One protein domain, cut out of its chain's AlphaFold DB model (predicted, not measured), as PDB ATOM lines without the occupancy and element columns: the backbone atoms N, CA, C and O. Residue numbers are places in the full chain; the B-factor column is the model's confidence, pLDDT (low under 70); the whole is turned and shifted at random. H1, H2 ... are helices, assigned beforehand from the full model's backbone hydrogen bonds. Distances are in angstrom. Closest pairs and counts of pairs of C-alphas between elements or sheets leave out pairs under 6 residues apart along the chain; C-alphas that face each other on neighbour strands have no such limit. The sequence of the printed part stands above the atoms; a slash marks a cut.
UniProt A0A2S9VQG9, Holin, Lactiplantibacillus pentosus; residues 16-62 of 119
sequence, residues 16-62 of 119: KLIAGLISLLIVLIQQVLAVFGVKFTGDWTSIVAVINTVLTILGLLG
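Overview. This is residues 16 to 62 of the 119 residues of the protein "Holin" of Lactiplantibacillus pentosus (UniProt A0A2S9VQG9). Two long helices, H1 then H2, form a loose, open V: H1's first turns come near H2's last turns, and the helices spread towards the other end, where the link bridges the wide mouth. The printed part has 47 residues, with two named helices and no named strand; its class is all helix. It is loose, with a radius of gyration of the C-alphas of 12.1 A, and only just flat, spanning 34 by 22 by 8 A.

Along the chain. H1, residues 16 to 35, begins at C-alpha 16 (149.802, 118.057, 138.989) and measures 28.8 A. H2, residues 44 to 60, measures 24.3 A and ends at C-alpha 60 (140.269, 125.897, 142.215).

Arrangement. H1 and H2 are close but not clearly touching; their closest C-alphas, of Ala 19 and Leu 58, are 7.1 A apart. They run opposite ways at a shallow tilt of 27 degrees. In H1 and H2 every O i to N i+4 pair is within hydrogen-bond range.

Size, cuts and confidence. The C-alphas farthest apart, of Gly 37 and Gly 62, are 34.1 A apart. The printed part has no cut, and the link is short. Residues 39 to 42 and 61 to 62 have pLDDT under 70.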
ATOM      1  N   LYS A  16     149.612 119.018 140.092       79.75
ATOM      2  CA  LYS A  16     149.802 118.057 138.989       79.75
ATOM      3  C   LYS A  16     149.665 116.575 139.382       79.75
ATOM      4  O   LYS A  16     149.277 115.745 138.566       79.75
ATOM      5  N   LEU A  17     150.009 116.218 140.616       79.75
ATOM      6  CA  LEU A  17     149.903 114.845 141.109       79.75
ATOM      7  C   LEU A  17     148.504 114.551 141.651       79.75
ATOM      8  O   LEU A  17     147.945 113.496 141.363       79.75
ATOM      9  N   ILE A  18     147.930 115.503 142.389       81.12
ATOM     10  CA  ILE A  18     146.541 115.450 142.858       81.12
ATOM     11  C   ILE A  18     145.608 115.342 141.644       81.12
ATOM     12  O   ILE A  18     144.711 114.510 141.629       81.12
ATOM     13  N   ALA A  19     145.907 116.073 140.571       80.81
ATOM     14  CA  ALA A  19     145.232 115.981 139.286       80.81
ATOM     15  C   ALA A  19     145.160 114.570 138.727       80.81
ATOM     16  O   ALA A  19     144.079 114.048 138.450       80.81
ATOM     17  N   GLY A  20     146.339 113.964 138.568       83.25
ATOM     18  CA  GLY A  20     146.473 112.624 138.028       83.25
ATOM     19  C   GLY A  20     145.769 111.605 138.914       83.25
ATOM     20  O   GLY A  20     145.107 110.711 138.396       83.25
ATOM     21  N   LEU A  21     145.843 111.770 140.240       81.94
ATOM     22  CA  LEU A  21     145.144 110.898 141.178       81.94
ATOM     23  C   LEU A  21     143.624 111.024 141.091       81.94
ATOM     24  O   LEU A  21     142.955 110.000 141.016       81.94
ATOM     25  N   ILE A  22     143.069 112.238 141.080       83.31
ATOM     26  CA  ILE A  22     141.614 112.431 140.998       83.31
ATOM     27  C   ILE A  22     141.086 111.905 139.659       83.31
ATOM     28  O   ILE A  22     140.076 111.202 139.639       83.31
ATOM     29  N   SER A  23     141.794 112.169 138.556       82.62
ATOM     30  CA  SER A  23     141.440 111.636 137.235       82.62
ATOM     31  C   SER A  23     141.406 110.103 137.231       82.62
ATOM     32  O   SER A  23     140.422 109.505 136.793       82.62
ATOM     33  N   LEU A  24     142.428 109.462 137.804       81.62
ATOM     34  CA  LEU A  24     142.496 108.005 137.906       81.62
ATOM     35  C   LEU A  24     141.377 107.428 138.787       81.62
ATOM     36  O   LEU A  24     140.817 106.380 138.472       81.62
ATOM     37  N   LEU A  25     141.028 108.120 139.873       79.69
ATOM     38  CA  LEU A  25     140.016 107.684 140.834       79.69
ATOM     39  C   LEU A  25     138.601 107.756 140.237       79.69
ATOM     40  O   LEU A  25     137.816 106.823 140.408       79.69
ATOM     41  N   ILE A  26     138.299 108.802 139.464       83.94
ATOM     42  CA  ILE A  26     137.030 108.923 138.725       83.94
ATOM     43  C   ILE A  26     136.902 107.801 137.688       83.94
ATOM     44  O   ILE A  26     135.868 107.133 137.631       83.94
ATOM     45  N   VAL A  27     137.957 107.559 136.902       83.44
ATOM     46  CA  VAL A  27     137.983 106.483 135.899       83.44
ATOM     47  C   VAL A  27     137.795 105.115 136.558       83.44
ATOM     48  O   VAL A  27     137.029 104.295 136.054       83.44
ATOM     49  N   LEU A  28     138.420 104.878 137.713       77.25
ATOM     50  CA  LEU A  28     138.260 103.631 138.459       77.25
ATOM     51  C   LEU A  28     136.812 103.428 138.926       77.25
ATOM     52  O   LEU A  28     136.264 102.342 138.758       77.25
ATOM     53  N   ILE A  29     136.161 104.467 139.457       82.00
ATOM     54  CA  ILE A  29     134.749 104.394 139.869       82.00
ATOM     55  C   ILE A  29     133.844 104.116 138.662       82.00
ATOM     56  O   ILE A  29     132.972 103.250 138.739       82.00
ATOM     57  N   GLN A  30     134.068 104.802 137.537       81.88
ATOM     58  CA  GLN A  30     133.325 104.554 136.299       81.88
ATOM     59  C   GLN A  30     133.486 103.109 135.827       81.88
ATOM     60  O   GLN A  30     132.497 102.479 135.463       81.88
ATOM     61  N   GLN A  31     134.708 102.574 135.864       80.94
ATOM     62  CA  GLN A  31     134.994 101.186 135.503       80.94
ATOM     63  C   GLN A  31     134.279 100.204 136.434       80.94
ATOM     64  O   GLN A  31     133.631  99.280 135.952       80.94
ATOM     65  N   VAL A  32     134.334 100.420 137.751       80.06
ATOM     66  CA  VAL A  32     133.660  99.560 138.735       80.06
ATOM     67  C   VAL A  32     132.147  99.558 138.503       80.06
ATOM     68  O   VAL A  32     131.561  98.493 138.330       80.06
ATOM     69  N   LEU A  33     131.513 100.730 138.401       81.19
ATOM     70  CA  LEU A  33     130.078 100.849 138.095       81.19
ATOM     71  C   LEU A  33     129.724 100.193 136.753       81.19
ATOM     72  O   LEU A  33     128.715  99.496 136.635       81.19
ATOM     73  N   ALA A  34     130.599 100.351 135.759       76.69
ATOM     74  CA  ALA A  34     130.437  99.767 134.441       76.69
ATOM     75  C   ALA A  34     130.494  98.236 134.439       76.69
ATOM     76  O   ALA A  34     129.791  97.638 133.618       76.69
ATOM     77  N   VAL A  35     131.301  97.629 135.314       78.56
ATOM     78  CA  VAL A  35     131.382  96.171 135.514       78.56
ATOM     79  C   VAL A  35     130.101  95.640 136.164       78.56
ATOM     80  O   VAL A  35     129.640  94.563 135.801       78.56
ATOM     81  N   PHE A  36     129.463  96.424 137.036       82.00
ATOM     82  CA  PHE A  36     128.166  96.093 137.638       82.00
ATOM     83  C   PHE A  36     126.951  96.407 136.744       82.00
ATOM     84  O   PHE A  36     125.813  96.306 137.190       82.00
ATOM     85  N   GLY A  37     127.161  96.794 135.479       72.12
ATOM     86  CA  GLY A  37     126.075  97.092 134.536       72.12
ATOM     87  C   GLY A  37     125.426  98.467 134.721       72.12
ATOM     88  O   GLY A  37     124.575  98.851 133.920       72.12
ATOM     89  N   VAL A  38     125.872  99.257 135.701       72.81
ATOM     90  CA  VAL A  38     125.467 100.656 135.857       72.81
ATOM     91  C   VAL A  38     126.269 101.481 134.860       72.81
ATOM     92  O   VAL A  38     127.400 101.908 135.098       72.81
ATOM     93  N   LYS A  39     125.698 101.662 133.673       69.25
ATOM     94  CA  LYS A  39     126.160 102.676 132.730       69.25
ATOM     95  C   LYS A  39     125.540 104.004 133.150       69.25
ATOM     96  O   LYS A  39     124.340 104.060 133.407       69.25
ATOM     97  N   PHE A  40     126.335 105.072 133.189       67.12
ATOM     98  CA  PHE A  40     125.802 106.433 133.236       67.12
ATOM     99  C   PHE A  40     125.085 106.721 131.906       67.12
ATOM    100  O   PHE A  40     125.612 107.400 131.034       67.12
ATOM    101  N   THR A  41     123.885 106.166 131.732       65.50
ATOM    102  CA  THR A  41     122.917 106.545 130.694       65.50
ATOM    103  C   THR A  41     122.175 107.799 131.158       65.50
ATOM    104  O   THR A  41     120.956 107.821 131.296       65.50
ATOM    105  N   GLY A  42     122.939 108.826 131.527       62.50
ATOM    106  CA  GLY A  42     122.404 110.124 131.911       62.50
ATOM    107  C   GLY A  42     122.257 111.018 130.688       62.50
ATOM    108  O   GLY A  42     122.992 110.856 129.714       62.50
ATOM    109  N   ASP A  43     121.335 111.977 130.763       80.00
ATOM    110  CA  ASP A  43     121.255 113.092 129.818       80.00
ATOM    111  C   ASP A  43     122.665 113.667 129.585       80.00
ATOM    112  O   ASP A  43     123.395 113.944 130.544       80.00
ATOM    113  N   TRP A  44     123.062 113.820 128.319       80.44
ATOM    114  CA  TRP A  44     124.372 114.356 127.941       80.44
ATOM    115  C   TRP A  44     124.652 115.705 128.618       80.44
ATOM    116  O   TRP A  44     125.766 115.965 129.071       80.44
ATOM    117  N   THR A  45     123.612 116.513 128.804       81.25
ATOM    118  CA  THR A  45     123.640 117.780 129.540       81.25
ATOM    119  C   THR A  45     124.045 117.585 131.001       81.25
ATOM    120  O   THR A  45     124.862 118.341 131.527       81.25
ATOM    121  N   SER A  46     123.534 116.540 131.659       78.94
ATOM    122  CA  SER A  46     123.894 116.212 133.047       78.94
ATOM    123  C   SER A  46     125.349 115.754 133.156       78.94
ATOM    124  O   SER A  46     126.049 116.141 134.090       78.94
ATOM    125  N   ILE A  47     125.835 114.984 132.178       80.12
ATOM    126  CA  ILE A  47     127.248 114.585 132.097       80.12
ATOM    127  C   ILE A  47     128.155 115.817 131.966       80.12
ATOM    128  O   ILE A  47     129.127 115.945 132.711       80.12
ATOM    129  N   VAL A  48     127.818 116.750 131.070       80.69
ATOM    130  CA  VAL A  48     128.594 117.983 130.857       80.69
ATOM    131  C   VAL A  48     128.601 118.856 132.118       80.69
ATOM    132  O   VAL A  48     129.650 119.376 132.498       80.69
ATOM    133  N   ALA A  49     127.473 118.964 132.827       80.75
ATOM    134  CA  ALA A  49     127.388 119.713 134.082       80.75
ATOM    135  C   ALA A  49     128.289 119.130 135.190       80.75
ATOM    136  O   ALA A  49     128.964 119.872 135.912       80.75
ATOM    137  N   VAL A  50     128.346 117.798 135.301       82.12
ATOM    138  CA  VAL A  50     129.239 117.112 136.248       82.12
ATOM    139  C   VAL A  50     130.703 117.344 135.878       82.12
ATOM    140  O   VAL A  50     131.503 117.672 136.753       82.12
ATOM    141  N   ILE A  51     131.056 117.245 134.592       81.00
ATOM    142  CA  ILE A  51     132.419 117.524 134.117       81.00
ATOM    143  C   ILE A  51     132.821 118.963 134.445       81.00
ATOM    144  O   ILE A  51     133.907 119.166 134.979       81.00
ATOM    145  N   ASN A  52     131.944 119.943 134.210       82.56
ATOM    146  CA  ASN A  52     132.207 121.343 134.548       82.56
ATOM    147  C   ASN A  52     132.428 121.541 136.049       82.56
ATOM    148  O   ASN A  52     133.370 122.224 136.429       82.56
ATOM    149  N   THR A  53     131.639 120.883 136.903       82.56
ATOM    150  CA  THR A  53     131.840 120.929 138.362       82.56
ATOM    151  C   THR A  53     133.195 120.347 138.763       82.56
ATOM    152  O   THR A  53     133.917 120.943 139.564       82.56
ATOM    153  N   VAL A  54     133.581 119.206 138.181       80.44
ATOM    154  CA  VAL A  54     134.903 118.607 138.413       80.44
ATOM    155  C   VAL A  54     136.008 119.545 137.922       80.44
ATOM    156  O   VAL A  54     136.964 119.778 138.657       80.44
ATOM    157  N   LEU A  55     135.866 120.143 136.736       78.69
ATOM    158  CA  LEU A  55     136.799 121.134 136.192       78.69
ATOM    159  C   LEU A  55     136.928 122.357 137.098       78.69
ATOM    160  O   LEU A  55     138.040 122.820 137.325       78.69
ATOM    161  N   THR A  56     135.824 122.857 137.650       78.62
ATOM    162  CA  THR A  56     135.827 123.980 138.593       78.62
ATOM    163  C   THR A  56     136.584 123.631 139.871       78.62
ATOM    164  O   THR A  56     137.425 124.414 140.309       78.62
ATOM    165  N   ILE A  57     136.354 122.449 140.451       79.62
ATOM    166  CA  ILE A  57     137.066 122.000 141.659       79.62
ATOM    167  C   ILE A  57     138.557 121.816 141.364       79.62
ATOM    168  O   ILE A  57     139.406 122.233 142.148       79.62
ATOM    169  N   LEU A  58     138.892 121.225 140.219       74.00
ATOM    170  CA  LEU A  58     140.274 121.034 139.800       74.00
ATOM    171  C   LEU A  58     140.968 122.368 139.458       74.00
ATOM    172  O   LEU A  58     142.130 122.555 139.807       74.00
ATOM    173  N   GLY A  59     140.268 123.319 138.844       76.19
ATOM    174  CA  GLY A  59     140.762 124.676 138.604       76.19
ATOM    175  C   GLY A  59     141.017 125.426 139.912       76.19
ATOM    176  O   GLY A  59     142.084 126.007 140.090       76.19
ATOM    177  N   LEU A  60     140.098 125.320 140.879       73.88
ATOM    178  CA  LEU A  60     140.269 125.897 142.215       73.88
ATOM    179  C   LEU A  60     141.441 125.259 142.983       73.88
ATOM    180  O   LEU A  60     142.164 125.950 143.695       73.88
ATOM    181  N   LEU A  61     141.662 123.952 142.813       67.38
ATOM    182  CA  LEU A  61     142.806 123.224 143.376       67.38
ATOM    183  C   LEU A  61     144.116 123.431 142.587       67.38
ATOM    184  O   LEU A  61     145.127 122.808 142.919       67.38
ATOM    185  N   GLY A  62     144.123 124.272 141.543       69.19
ATOM    186  CA  GLY A  62     145.310 124.580 140.733       69.19
ATOM    187  C   GLY A  62     145.839 123.397 139.911       69.19
ATOM    188  O   GLY A  62     146.998 123.376 139.502       69.19
TER     189      GLY A  62